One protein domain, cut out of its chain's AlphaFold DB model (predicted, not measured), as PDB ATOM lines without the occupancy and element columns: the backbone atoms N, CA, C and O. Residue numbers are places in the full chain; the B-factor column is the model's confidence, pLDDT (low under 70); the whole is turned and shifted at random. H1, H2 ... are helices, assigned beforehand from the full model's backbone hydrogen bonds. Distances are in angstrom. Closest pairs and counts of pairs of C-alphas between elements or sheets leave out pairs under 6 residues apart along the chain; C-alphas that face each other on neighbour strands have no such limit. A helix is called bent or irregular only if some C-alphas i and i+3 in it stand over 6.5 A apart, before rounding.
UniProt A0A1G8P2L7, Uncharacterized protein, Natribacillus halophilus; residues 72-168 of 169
ATOM      1  N   GLU A  72     -18.461 -53.113  24.316       69.75
ATOM      2  CA  GLU A  72     -18.208 -51.673  24.488       69.75
ATOM      3  C   GLU A  72     -19.422 -50.806  24.102       69.75
ATOM      4  O   GLU A  72     -19.755 -49.851  24.798       69.75
ATOM      5  N   GLU A  73     -20.137 -51.155  23.027       68.25
ATOM      6  CA  GLU A  73     -21.323 -50.416  22.566       68.25
ATOM      7  C   GLU A  73     -22.574 -50.736  23.403       68.25
ATOM      8  O   GLU A  73     -23.503 -49.930  23.513       68.25
ATOM      9  N   ASN A  74     -22.590 -51.912  24.033       73.69
ATOM     10  CA  ASN A  74     -23.683 -52.414  24.856       73.69
ATOM     11  C   ASN A  74     -23.632 -51.906  26.315       73.69
ATOM     12  O   ASN A  74     -24.640 -51.958  27.028       73.69
ATOM     13  N   GLU A  75     -22.502 -51.373  26.790       71.81
ATOM     14  CA  GLU A  75     -22.361 -50.964  28.197       71.81
ATOM     15  C   GLU A  75     -23.468 -50.001  28.645       71.81
ATOM     16  O   GLU A  75     -24.101 -50.228  29.676       71.81
ATOM     17  N   TYR A  76     -23.782 -48.982  27.840       73.12
ATOM     18  CA  TYR A  76     -24.821 -48.002  28.168       73.12
ATOM     19  C   TYR A  76     -26.247 -48.545  28.026       73.12
ATOM     20  O   TYR A  76     -27.116 -48.201  28.829       73.12
ATOM     21  N   LEU A  77     -26.507 -49.406  27.035       74.69
ATOM     22  CA  LEU A  77     -27.819 -50.043  26.868       74.69
ATOM     23  C   LEU A  77     -28.126 -50.976  28.036       74.69
ATOM     24  O   LEU A  77     -29.254 -50.993  28.525       74.69
ATOM     25  N   THR A  78     -27.108 -51.666  28.550       74.19
ATOM     26  CA  THR A  78     -27.222 -52.520  29.736       74.19
ATOM     27  C   THR A  78     -27.704 -51.727  30.954       74.19
ATOM     28  O   THR A  78     -28.564 -52.216  31.689       74.19
ATOM     29  N   LEU A  79     -27.271 -50.466  31.115       74.19
ATOM     30  CA  LEU A  79     -27.729 -49.591  32.206       74.19
ATOM     31  C   LEU A  79     -29.239 -49.297  32.167       74.19
ATOM     32  O   LEU A  79     -29.840 -49.005  33.203       74.19
ATOM     33  N   LEU A  80     -29.850 -49.347  30.979       72.38
ATOM     34  CA  LEU A  80     -31.283 -49.112  30.775       72.38
ATOM     35  C   LEU A  80     -32.130 -50.367  31.006       72.38
ATOM     36  O   LEU A  80     -33.356 -50.273  31.090       72.38
ATOM     37  N   THR A  81     -31.505 -51.540  31.094       70.75
ATOM     38  CA  THR A  81     -32.209 -52.794  31.351       70.75
ATOM     39  C   THR A  81     -32.449 -53.001  32.846       70.75
ATOM     40  O   THR A  81     -31.738 -52.467  33.696       70.75
ATOM     41  N   ASN A  82     -33.419 -53.853  33.180       63.97
ATOM     42  CA  ASN A  82     -33.614 -54.332  34.554       63.97
ATOM     43  C   ASN A  82     -32.552 -55.375  34.968       63.97
ATOM     44  O   ASN A  82     -32.592 -55.881  36.089       63.97
ATOM     45  N   GLU A  83     -31.643 -55.739  34.059       60.50
ATOM     46  CA  GLU A  83     -30.554 -56.691  34.294       60.50
ATOM     47  C   GLU A  83     -29.295 -56.007  34.829       60.50
ATOM     48  O   GLU A  83     -28.288 -56.667  35.070       60.50
ATOM     49  N   LEU A  84     -29.358 -54.695  35.084       65.25
ATOM     50  CA  LEU A  84     -28.291 -53.971  35.752       65.25
ATOM     51  C   LEU A  84     -28.138 -54.488  37.193       65.25
ATOM     52  O   LEU A  84     -28.823 -54.049  38.115       65.25
ATOM     53  N   GLN A  85     -27.257 -55.470  37.372       62.66
ATOM     54  CA  GLN A  85     -26.898 -56.049  38.671       62.66
ATOM     55  C   GLN A  85     -25.541 -55.532  39.173       62.66
ATOM     56  O   GLN A  85     -25.268 -55.582  40.372       62.66
ATOM     57  N   GLU A  86     -24.699 -55.010  38.275       73.25
ATOM     58  CA  GLU A  86     -23.323 -54.616  38.578       73.25
ATOM     59  C   GLU A  86     -23.207 -53.117  38.877       73.25
ATOM     60  O   GLU A  86     -23.361 -52.254  38.008       73.25
ATOM     61  N   LYS A  87     -22.886 -52.797  40.134       79.56
ATOM     62  CA  LYS A  87     -22.633 -51.423  40.597       79.56
ATOM     63  C   LYS A  87     -21.437 -50.815  39.884       79.56
ATOM     64  O   LYS A  87     -21.447 -49.631  39.559       79.56
ATOM     65  N   GLU A  88     -20.427 -51.635  39.629       81.31
ATOM     66  CA  GLU A  88     -19.165 -51.256  39.012       81.31
ATOM     67  C   GLU A  88     -19.360 -50.769  37.573       81.31
ATOM     68  O   GLU A  88     -18.653 -49.867  37.127       81.31
ATOM     69  N   GLN A  89     -20.324 -51.332  36.836       79.81
ATOM     70  CA  GLN A  89     -20.644 -50.894  35.477       79.81
ATOM     71  C   GLN A  89     -21.289 -49.504  35.481       79.81
ATOM     72  O   GLN A  89     -20.830 -48.603  34.781       79.81
ATOM     73  N   LEU A  90     -22.297 -49.292  36.337       82.31
ATOM     74  CA  LEU A  90     -22.934 -47.982  36.475       82.31
ATOM     75  C   LEU A  90     -21.958 -46.920  37.002       82.31
ATOM     76  O   LEU A  90     -21.973 -45.781  36.540       82.31
ATOM     77  N   GLN A  91     -21.093 -47.291  37.946       85.62
ATOM     78  CA  GLN A  91     -20.084 -46.393  38.496       85.62
ATOM     79  C   GLN A  91     -19.084 -45.943  37.425       85.62
ATOM     80  O   GLN A  91     -18.786 -44.753  37.354       85.62
ATOM     81  N   ARG A  92     -18.595 -46.864  36.582       84.06
ATOM     82  CA  ARG A  92     -17.696 -46.534  35.463       84.06
ATOM     83  C   ARG A  92     -18.352 -45.559  34.487       84.06
ATOM     84  O   ARG A  92     -17.807 -44.487  34.260       84.06
ATOM     85  N   ALA A  93     -19.572 -45.854  34.037       80.38
ATOM     86  CA  ALA A  93     -20.300 -44.983  33.114       80.38
ATOM     87  C   ALA A  93     -20.551 -43.568  33.675       80.38
ATOM     88  O   ALA A  93     -20.493 -42.580  32.942       80.38
ATOM     89  N   LEU A  94     -20.822 -43.456  34.980       81.81
ATOM     90  CA  LEU A  94     -20.951 -42.168  35.664       81.81
ATOM     91  C   LEU A  94     -19.600 -41.448  35.789       81.81
ATOM     92  O   LEU A  94     -19.535 -40.239  35.580       81.81
ATOM     93  N   MET A  95     -18.519 -42.163  36.112       82.88
ATOM     94  CA  MET A  95     -17.171 -41.588  36.198       82.88
ATOM     95  C   MET A  95     -16.714 -41.023  34.855       82.88
ATOM     96  O   MET A  95     -16.224 -39.894  34.827       82.88
ATOM     97  N   ASP A  96     -16.947 -41.748  33.760       79.69
ATOM     98  CA  ASP A  96     -16.624 -41.288  32.407       79.69
ATOM     99  C   ASP A  96     -17.335 -39.968  32.085       79.69
ATOM    100  O   ASP A  96     -16.720 -39.036  31.572       79.69
ATOM    101  N   TYR A  97     -18.608 -39.831  32.472       76.19
ATOM    102  CA  TYR A  97     -19.339 -38.569  32.329       76.19
ATOM    103  C   TYR A  97     -18.749 -37.430  33.170       76.19
ATOM    104  O   TYR A  97     -18.607 -36.298  32.700       76.19
ATOM    105  N   PHE A  98     -18.430 -37.692  34.437       76.25
ATOM    106  CA  PHE A  98     -17.922 -36.641  35.314       76.25
ATOM    107  C   PHE A  98     -16.532 -36.161  34.891       76.25
ATOM    108  O   PHE A  98     -16.230 -34.972  35.045       76.25
ATOM    109  N   GLN A  99     -15.735 -37.045  34.293       75.31
ATOM    110  CA  GLN A  99     -14.403 -36.738  33.782       75.31
ATOM    111  C   GLN A  99     -14.428 -36.127  32.370       75.31
ATOM    112  O   GLN A  99     -13.616 -35.243  32.097       75.31
ATOM    113  N   ASP A 100     -15.385 -36.484  31.503       69.44
ATOM    114  CA  ASP A 100     -15.496 -35.934  30.144       69.44
ATOM    115  C   ASP A 100     -16.636 -34.898  30.025       69.44
ATOM    116  O   ASP A 100     -17.817 -35.195  29.845       69.44
ATOM    117  N   SER A 101     -16.280 -33.616  30.152       53.66
ATOM    118  CA  SER A 101     -17.184 -32.477  30.392       53.66
ATOM    119  C   SER A 101     -18.095 -32.037  29.232       53.66
ATOM    120  O   SER A 101     -18.656 -30.943  29.293       53.66
ATOM    121  N   LYS A 102     -18.245 -32.817  28.154       55.03
ATOM    122  CA  LYS A 102     -18.671 -32.256  26.856       55.03
ATOM    123  C   LYS A 102     -20.066 -32.590  26.337       55.03
ATOM    124  O   LYS A 102     -20.383 -32.133  25.240       55.03
ATOM    125  N   LYS A 103     -20.913 -33.364  27.023       58.78
ATOM    126  CA  LYS A 103     -22.157 -33.840  26.379       58.78
ATOM    127  C   LYS A 103     -23.388 -33.824  27.300       58.78
ATOM    128  O   LYS A 103     -23.563 -34.708  28.131       58.78
ATOM    129  N   ASP A 104     -24.304 -32.884  27.045       61.19
ATOM    130  CA  ASP A 104     -25.653 -32.800  27.647       61.19
ATOM    131  C   ASP A 104     -26.479 -34.091  27.472       61.19
ATOM    132  O   ASP A 104     -27.353 -34.407  28.280       61.19
ATOM    133  N   LEU A 105     -26.174 -34.876  26.433       62.16
ATOM    134  CA  LEU A 105     -26.829 -36.150  26.130       62.16
ATOM    135  C   LEU A 105     -26.686 -37.184  27.263       62.16
ATOM    136  O   LEU A 105     -27.573 -38.015  27.451       62.16
ATOM    137  N   TYR A 106     -25.612 -37.104  28.055       70.38
ATOM    138  CA  TYR A 106     -25.401 -38.014  29.182       70.38
ATOM    139  C   TYR A 106     -26.391 -37.780  30.319       70.38
ATOM    140  O   TYR A 106     -26.846 -38.747  30.924       70.38
ATOM    141  N   LEU A 107     -26.776 -36.529  30.596       74.44
ATOM    142  CA  LEU A 107     -27.711 -36.249  31.686       74.44
ATOM    143  C   LEU A 107     -29.076 -36.888  31.400       74.44
ATOM    144  O   LEU A 107     -29.641 -37.565  32.255       74.44
ATOM    145  N   LEU A 108     -29.566 -36.750  30.163       75.12
ATOM    146  CA  LEU A 108     -30.807 -37.388  29.712       75.12
ATOM    147  C   LEU A 108     -30.742 -38.918  29.802       75.12
ATOM    148  O   LEU A 108     -31.717 -39.556  30.200       75.12
ATOM    149  N   MET A 109     -29.593 -39.511  29.472       76.31
ATOM    150  CA  MET A 109     -29.376 -40.947  29.635       76.31
ATOM    151  C   MET A 109     -29.458 -41.359  31.112       76.31
ATOM    152  O   MET A 109     -30.155 -42.319  31.433       76.31
ATOM    153  N   PHE A 110     -28.830 -40.620  32.030       81.38
ATOM    154  CA  PHE A 110     -28.906 -40.929  33.462       81.38
ATOM    155  C   PHE A 110     -30.303 -40.759  34.045       81.38
ATOM    156  O   PHE A 110     -30.682 -41.537  34.918       81.38
ATOM    157  N   HIS A 111     -31.103 -39.829  33.524       82.44
ATOM    158  CA  HIS A 111     -32.532 -39.755  33.837       82.44
ATOM    159  C   HIS A 111     -33.254 -41.060  33.501       82.44
ATOM    160  O   HIS A 111     -33.970 -41.611  34.339       82.44
ATOM    161  N   ALA A 112     -33.011 -41.611  32.311       80.44
ATOM    162  CA  ALA A 112     -33.582 -42.894  31.916       80.44
ATOM    163  C   ALA A 112     -33.084 -44.054  32.801       80.44
ATOM    164  O   ALA A 112     -33.899 -44.848  33.274       80.44
ATOM    165  N   VAL A 113     -31.780 -44.109  33.102       80.75
ATOM    166  CA  VAL A 113     -31.192 -45.127  33.994       80.75
ATOM    167  C   VAL A 113     -31.761 -45.030  35.409       80.75
ATOM    168  O   VAL A 113     -32.128 -46.048  35.986       80.75
ATOM    169  N   PHE A 114     -31.892 -43.828  35.978       84.81
ATOM    170  CA  PHE A 114     -32.496 -43.627  37.295       84.81
ATOM    171  C   PHE A 114     -33.948 -44.107  37.329       84.81
ATOM    172  O   PHE A 114     -34.376 -44.712  38.309       84.81
ATOM    173  N   HIS A 115     -34.717 -43.864  36.268       81.25
ATOM    174  CA  HIS A 115     -36.097 -44.334  36.197       81.25
ATOM    175  C   HIS A 115     -36.216 -45.853  36.041       81.25
ATOM    176  O   HIS A 115     -37.144 -46.431  36.610       81.25
ATOM    177  N   ALA A 116     -35.292 -46.489  35.319       78.56
ATOM    178  CA  ALA A 116     -35.228 -47.944  35.196       78.56
ATOM    179  C   ALA A 116     -34.747 -48.606  36.503       78.56
ATOM    180  O   ALA A 116     -35.373 -49.543  36.996       78.56
ATOM    181  N   ASN A 117     -33.687 -48.062  37.110       80.94
ATOM    182  CA  ASN A 117     -32.929 -48.661  38.211       80.94
ATOM    183  C   ASN A 117     -32.703 -47.672  39.387       80.94
ATOM    184  O   ASN A 117     -31.559 -47.377  39.751       80.94
ATOM    185  N   PRO A 118     -33.765 -47.153  40.039       81.94
ATOM    186  CA  PRO A 118     -33.662 -46.018  40.971       81.94
ATOM    187  C   PRO A 118     -32.877 -46.311  42.254       81.94
ATOM    188  O   PRO A 118     -32.254 -45.413  42.832       81.94
ATOM    189  N   GLU A 119     -32.944 -47.548  42.750       83.00
ATOM    190  CA  GLU A 119     -32.251 -47.958  43.977       83.00
ATOM    191  C   GLU A 119     -30.749 -48.062  43.741       83.00
ATOM    192  O   GLU A 119     -29.979 -47.393  44.433       83.00
ATOM    193  N   LEU A 120     -30.364 -48.813  42.706       84.56
ATOM    194  CA  LEU A 120     -28.976 -49.010  42.315       84.56
ATOM    195  C   LEU A 120     -28.300 -47.686  41.940       84.56
ATOM    196  O   LEU A 120     -27.208 -47.398  42.423       84.56
ATOM    197  N   PHE A 121     -28.988 -46.836  41.171       87.06
ATOM    198  CA  PHE A 121     -28.484 -45.508  40.823       87.06
ATOM    199  C   PHE A 121     -28.234 -44.639  42.056       87.06
ATOM    200  O   PHE A 121     -27.179 -44.017  42.172       87.06
ATOM    201  N   THR A 122     -29.173 -44.626  43.015       86.69
ATOM    202  CA  THR A 122     -28.969 -43.856  44.253       86.69
ATOM    203  C   THR A 122     -27.753 -44.369  45.027       86.69
ATOM    204  O   THR A 122     -27.003 -43.576  45.589       86.69
ATOM    205  N   GLU A 123     -27.570 -45.685  45.103       88.19
ATOM    206  CA  GLU A 123     -26.466 -46.265  45.863       88.19
ATOM    207  C   GLU A 123     -25.106 -45.936  45.238       88.19
ATOM    208  O   GLU A 123     -24.183 -45.509  45.940       88.19
ATOM    209  N   VAL A 124     -24.991 -46.079  43.916       89.44
ATOM    210  CA  VAL A 124     -23.757 -45.783  43.188       89.44
ATOM    211  C   VAL A 124     -23.399 -44.307  43.324       89.44
ATOM    212  O   VAL A 124     -22.275 -43.992  43.710       89.44
ATOM    213  N   ILE A 125     -24.351 -43.391  43.128       88.00
ATOM    214  CA  ILE A 125     -24.035 -41.962  43.194       88.00
ATOM    215  C   ILE A 125     -23.655 -41.495  44.607       88.00
ATOM    216  O   ILE A 125     -22.754 -40.675  44.773       88.00
ATOM    217  N   GLN A 126     -24.266 -42.073  45.648       87.69
ATOM    218  CA  GLN A 126     -23.879 -41.821  47.041       87.69
ATOM    219  C   GLN A 126     -22.498 -42.383  47.382       87.69
ATOM    220  O   GLN A 126     -21.811 -41.847  48.253       87.69
ATOM    221  N   THR A 127     -22.105 -43.481  46.736       89.44
ATOM    222  CA  THR A 127     -20.760 -44.049  46.873       89.44
ATOM    223  C   THR A 127     -19.744 -43.132  46.209       89.44
ATOM    224  O   THR A 127     -18.751 -42.774  46.836       89.44
ATOM    225  N   MET A 128     -20.041 -42.667  44.995       88.50
ATOM    226  CA  MET A 128     -19.189 -41.746  44.244       88.50
ATOM    227  C   MET A 128     -18.996 -40.403  44.946       88.50
ATOM    228  O   MET A 128     -17.883 -39.895  44.968       88.50
ATOM    229  N   GLN A 129     -20.034 -39.865  45.592       88.19
ATOM    230  CA  GLN A 129     -19.938 -38.620  46.365       88.19
ATOM    231  C   GLN A 129     -18.899 -38.688  47.498       88.19
ATOM    232  O   GLN A 129     -18.386 -37.655  47.919       88.19
ATOM    233  N   LYS A 130     -18.595 -39.889  48.006       89.56
ATOM    234  CA  LYS A 130     -17.621 -40.105  49.088       89.56
ATOM    235  C   LYS A 130     -16.201 -40.361  48.579       89.56
ATOM    236  O   LYS A 130     -15.307 -40.530  49.407       89.56
ATOM    237  N   LEU A 131     -16.006 -40.468  47.265       88.19
ATOM    238  CA  LEU A 131     -14.684 -40.645  46.676       88.19
ATOM    239  C   LEU A 131     -13.914 -39.324  46.732       88.19
ATOM    240  O   LEU A 131     -14.499 -38.252  46.621       88.19
ATOM    241  N   ASP A 132     -12.597 -39.411  46.896       86.62
ATOM    242  CA  ASP A 132     -11.708 -38.249  46.830       86.62
ATOM    243  C   ASP A 132     -11.306 -38.023  45.367       86.62
ATOM    244  O   ASP A 132     -10.316 -38.572  44.878       86.62
ATOM    245  N   LEU A 133     -12.174 -37.324  44.633       85.00
ATOM    246  CA  LEU A 133     -11.992 -36.980  43.223       85.00
ATOM    247  C   LEU A 133     -11.525 -35.531  43.077       85.00
ATOM    248  O   LEU A 133     -11.534 -34.749  44.030       85.00
ATOM    249  N   ASP A 134     -11.117 -35.148  41.866       88.81
ATOM    250  CA  ASP A 134     -10.773 -33.757  41.605       88.81
ATOM    251  C   ASP A 134     -11.973 -32.821  41.897       88.81
ATOM    252  O   ASP A 134     -13.136 -33.224  41.767       88.81
ATOM    253  N   PRO A 135     -11.725 -31.555  42.287       87.94
ATOM    254  CA  PRO A 135     -12.795 -30.649  42.702       87.94
ATOM    255  C   PRO A 135     -13.873 -30.395  41.639       87.94
ATOM    256  O   PRO A 135     -15.007 -30.059  41.988       87.94
ATOM    257  N   GLU A 136     -13.542 -30.518  40.352       85.38
ATOM    258  CA  GLU A 136     -14.484 -30.279  39.261       85.38
ATOM    259  C   GLU A 136     -15.423 -31.475  39.072       85.38
ATOM    260  O   GLU A 136     -16.642 -31.290  39.002       85.38
ATOM    261  N   ALA A 137     -14.888 -32.696  39.086       83.69
ATOM    262  CA  ALA A 137     -15.684 -33.919  39.099       83.69
ATOM    263  C   ALA A 137     -16.575 -33.996  40.348       83.69
ATOM    264  O   ALA A 137     -17.770 -34.280  40.235       83.69
ATOM    265  N   GLN A 138     -16.035 -33.659  41.525       88.19
ATOM    266  CA  GLN A 138     -16.798 -33.660  42.774       88.19
ATOM    267  C   GLN A 138     -17.991 -32.697  42.719       88.19
ATOM    268  O   GLN A 138     -19.101 -33.043  43.126       88.19
ATOM    269  N   LYS A 139     -17.790 -31.499  42.154       88.06
ATOM    270  CA  LYS A 139     -18.862 -30.516  41.974       88.06
ATOM    271  C   LYS A 139     -19.983 -31.051  41.076       88.06
ATOM    272  O   LYS A 139     -21.153 -30.878  41.413       88.06
ATOM    273  N   LYS A 140     -19.644 -31.712  39.964       86.00
ATOM    274  CA  LYS A 140     -20.645 -32.311  39.065       86.00
ATOM    275  C   LYS A 140     -21.417 -33.438  39.749       86.00
ATOM    276  O   LYS A 140     -22.634 -33.511  39.606       86.00
ATOM    277  N   ILE A 141     -20.739 -34.284  40.530       87.31
ATOM    278  CA  ILE A 141     -21.400 -35.333  41.318       87.31
ATOM    279  C   ILE A 141     -22.415 -34.709  42.278       87.31
ATOM    280  O   ILE A 141     -23.562 -35.146  42.318       87.31
ATOM    281  N   ASP A 142     -22.039 -33.654  43.003       88.25
ATOM    282  CA  ASP A 142     -22.943 -32.966  43.932       88.25
ATOM    283  C   ASP A 142     -24.155 -32.325  43.237       88.25
ATOM    284  O   ASP A 142     -25.247 -32.278  43.811       88.25
ATOM    285  N   GLU A 143     -23.983 -31.810  42.017       87.00
ATOM    286  CA  GLU A 143     -25.078 -31.284  41.195       87.00
ATOM    287  C   GLU A 143     -26.065 -32.394  40.816       87.00
ATOM    288  O   GLU A 143     -27.263 -32.262  41.084       87.00
ATOM    289  N   VAL A 144     -25.559 -33.526  40.320       85.12
ATOM    290  CA  VAL A 144     -26.381 -34.694  39.974       85.12
ATOM    291  C   VAL A 144     -27.070 -35.261  41.224       85.12
ATOM    292  O   VAL A 144     -28.273 -35.508  41.208       85.12
ATOM    293  N   VAL A 145     -26.382 -35.386  42.363       87.81
ATOM    294  CA  VAL A 145     -27.009 -35.827  43.627       87.81
ATOM    295  C   VAL A 145     -28.207 -34.943  43.986       87.81
ATOM    296  O   VAL A 145     -29.278 -35.461  44.306       87.81
ATOM    297  N   LYS A 146     -28.067 -33.615  43.905       86.94
ATOM    298  CA  LYS A 146     -29.163 -32.680  44.216       86.94
ATOM    299  C   LYS A 146     -30.346 -32.835  43.264       86.94
ATOM    300  O   LYS A 146     -31.491 -32.834  43.724       86.94
ATOM    301  N   GLU A 147     -30.076 -32.958  41.968       85.62
ATOM    302  CA  GLU A 147     -31.093 -33.139  40.930       85.62
ATOM    303  C   GLU A 147     -31.885 -34.435  41.156       85.62
ATOM    304  O   GLU A 147     -33.107 -34.415  41.324       85.62
ATOM    305  N   PHE A 148     -31.194 -35.562  41.308       84.25
ATOM    306  CA  PHE A 148     -31.844 -36.864  41.445       84.25
ATOM    307  C   PHE A 148     -32.489 -37.087  42.823       84.25
ATOM    308  O   PHE A 148     -33.472 -37.826  42.948       84.25
ATOM    309  N   GLU A 149     -32.026 -36.418  43.885       83.69
ATOM    310  CA  GLU A 149     -32.750 -36.384  45.162       83.69
ATOM    311  C   GLU A 149     -34.110 -35.685  45.049       83.69
ATOM    312  O   GLU A 149     -35.089 -36.105  45.690       83.69
ATOM    313  N   TRP A 150     -34.175 -34.600  44.275       72.94
ATOM    314  CA  TRP A 150     -35.422 -33.903  43.990       72.94
ATOM    315  C   TRP A 150     -36.382 -34.816  43.225       72.94
ATOM    316  O   TRP A 150     -37.529 -35.000  43.656       72.94
ATOM    317  N   ASP A 151     -35.887 -35.494  42.193       77.75
ATOM    318  CA  ASP A 151     -36.686 -36.422  41.394       77.75
ATOM    319  C   ASP A 151     -37.145 -37.634  42.190       77.75
ATOM    320  O   ASP A 151     -38.318 -38.006  42.135       77.75
ATOM    321  N   LYS A 152     -36.305 -38.188  43.067       78.06
ATOM    322  CA  LYS A 152     -36.710 -39.250  43.999       78.06
ATOM    323  C   LYS A 152     -37.870 -38.822  44.901       78.06
ATOM    324  O   LYS A 152     -38.768 -39.623  45.192       78.06
ATOM    325  N   LYS A 153     -37.876 -37.568  45.373       79.12
ATOM    326  CA  LYS A 153     -38.982 -37.007  46.173       79.12
ATOM    327  C   LYS A 153     -40.245 -36.834  45.324       79.12
ATOM    328  O   LYS A 153     -41.334 -37.105  45.838       79.12
ATOM    329  N   GLY A 154     -40.112 -36.407  44.067       75.31
ATOM    330  CA  GLY A 154     -41.201 -36.333  43.085       75.31
ATOM    331  C   GLY A 154     -41.809 -37.709  42.801       75.31
ATOM    332  O   GLY A 154     -42.973 -37.956  43.123       75.31
ATOM    333  N   TYR A 155     -40.980 -38.652  42.366       71.62
ATOM    334  CA  TYR A 155     -41.332 -40.037  42.057       71.62
ATOM    335  C   TYR A 155     -42.088 -40.733  43.204       71.62
ATOM    336  O   TYR A 155     -43.164 -41.308  43.017       71.62
ATOM    337  N   LYS A 156     -41.602 -40.610  44.450       75.75
ATOM    338  CA  LYS A 156     -42.289 -41.170  45.632       75.75
ATOM    339  C   LYS A 156     -43.649 -40.519  45.910       75.75
ATOM    340  O   LYS A 156     -44.537 -41.184  46.456       75.75
ATOM    341  N   LYS A 157     -43.834 -39.230  45.599       72.25
ATOM    342  CA  LYS A 157     -45.136 -38.550  45.736       72.25
ATOM    343  C   LYS A 157     -46.127 -39.058  44.690       72.25
ATOM    344  O   LYS A 157     -47.290 -39.276  45.039       72.25
ATOM    345  N   ASP A 158     -45.674 -39.302  43.466       71.31
ATOM    346  CA  ASP A 158     -46.529 -39.748  42.364       71.31
ATOM    347  C   ASP A 158     -46.981 -41.202  42.528       71.31
ATOM    348  O   ASP A 158     -48.182 -41.474  42.441       71.31
ATOM    349  N   LEU A 159     -46.092 -42.104  42.959       67.75
ATOM    350  CA  LEU A 159     -46.454 -43.474  43.354       67.75
ATOM    351  C   LEU A 159     -47.536 -43.511  44.449       67.75
ATOM    352  O   LEU A 159     -48.494 -44.288  44.386       67.75
ATOM    353  N   LYS A 160     -47.419 -42.644  45.467       69.31
ATOM    354  CA  LYS A 160     -48.407 -42.546  46.556       69.31
ATOM    355  C   LYS A 160     -49.757 -42.006  46.072       69.31
ATOM    356  O   LYS A 160     -50.791 -42.401  46.613       69.31
ATOM    357  N   LYS A 161     -49.769 -41.107  45.084       67.31
ATOM    358  CA  LYS A 161     -51.000 -40.574  44.478       67.31
ATOM    359  C   LYS A 161     -51.667 -41.593  43.549       67.31
ATOM    360  O   LYS A 161     -52.889 -41.716  43.611       67.31
ATOM    361  N   GLY A 162     -50.896 -42.350  42.766       62.84
ATOM    362  CA  GLY A 162     -51.391 -43.434  41.905       62.84
ATOM    363  C   GLY A 162     -52.101 -44.531  42.703       62.84
ATOM    364  O   GLY A 162     -53.289 -44.776  42.493       62.84
ATOM    365  N   ARG A 163     -51.447 -45.062  43.747       56.22
ATOM    366  CA  ARG A 163     -52.039 -46.064  44.661       56.22
ATOM    367  C   ARG A 163     -53.308 -45.592  45.382       56.22
ATOM    368  O   ARG A 163     -54.156 -46.405  45.739       56.22
ATOM    369  N   LYS A 164     -53.459 -44.285  45.633       57.66
ATOM    370  CA  LYS A 164     -54.687 -43.716  46.222       57.66
ATOM    371  C   LYS A 164     -55.835 -43.590  45.215       57.66
ATOM    372  O   LYS A 164     -56.985 -43.572  45.643       57.66
ATOM    373  N   LYS A 165     -55.537 -43.476  43.918       55.47
ATOM    374  CA  LYS A 165     -56.545 -43.429  42.850       55.47
ATOM    375  C   LYS A 165     -57.054 -44.824  42.480       55.47
ATOM    376  O   LYS A 165     -58.241 -44.956  42.218       55.47
ATOM    377  N   GLU A 166     -56.207 -45.852  42.542       51.56
ATOM    378  CA  GLU A 166     -56.618 -47.250  42.317       51.56
ATOM    379  C   GLU A 166     -57.512 -47.798  43.433       51.56
ATOM    380  O   GLU A 166     -58.468 -48.500  43.148       51.56
ATOM    381  N   LYS A 167     -57.289 -47.414  44.697       49.47
ATOM    382  CA  LYS A 167     -58.144 -47.824  45.833       49.47
ATOM    383  C   LYS A 167     -59.516 -47.128  45.900       49.47
ATOM    384  O   LYS A 167     -60.243 -47.318  46.871       49.47
ATOM    385  N   LYS A 168     -59.830 -46.254  44.940       49.03
ATOM    386  CA  LYS A 168     -61.093 -45.497  44.862       49.03
ATOM    387  C   LYS A 168     -61.939 -45.858  43.632       49.03
ATOM    388  O   LYS A 168     -62.935 -45.180  43.385       49.03
TER     389      LYS A 168
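What this domain is: This is residues 72 to 168 of the 169 residues of an uncharacterized protein of Natribacillus halophilus (UniProt A0A1G8P2L7). One long helix, H5, runs along one side of a compact head of four shorter, mostly crossed helices, H1 to H4, and residues 156 to 168, of which 156 to 166 belong to H5, stick out from the head as an arm. H4 folds back along the first half of H5 as a hairpin, H2 and H3 come next, and H1 caps the head on the side away from H5. The printed part has 97 residues with five named helices, H1 to H5 in chain order, and no named strand: all helix. It is elongated, 51 by 28 by 23 A, yet only just compact, close to loose, with a radius of gyration of the C-alphas of 14.7 A.

Where its parts are: Find C-alpha 135 at (-12.795, -30.649, 42.702); from there H5, residues 135 to 166, runs 46.9 A to C-alpha 166 at (-56.618, -47.250, 42.317). Before it come H4, residues 118 to 128, 15.4 A; H3, residues 105 to 116, 17.1 A; and H2, residues 87 to 99, 18.2 A. H1, residues 72 to 80, 14.7 A, begins at (-18.208, -51.673, 24.488) and is irregular: C-alphas 73 and 76 are 7.0 A apart.

How they stand to each other: H5 touches H4 with residues 141 to 145 alone, closest C-alphas Val 145 and Ile 125, 6.8 A, at a shallow tilt of 20 degrees, opposite ways. H2 touches H5 at C-alphas Phe 98 and Ala 137, 5.2 A, and H4 at Gln 91 and Val 124, 6.0 A. H3 and H4 only just touch, only at the corner, with 3 pairs of C-alphas within 8 A. H1 touches H3 at C-alphas Leu 80 and Val 113, 5.1 A, but is apart from H4 and H5. Every O i to N i+4 pair is within hydrogen-bond range in H2, H3, H4 and H5; H1 has 2 of 5, and 3 of 6 O i to N i+3 pairs.

The domain as a whole: The C-alphas farthest apart, Asp 134 and Lys 168, are 51.8 A apart. The printed part has no cut and no long link. Look for pLDDT under 70 at residues 72 to 73, 82 to 85, 100 to 105 and 159 to 168.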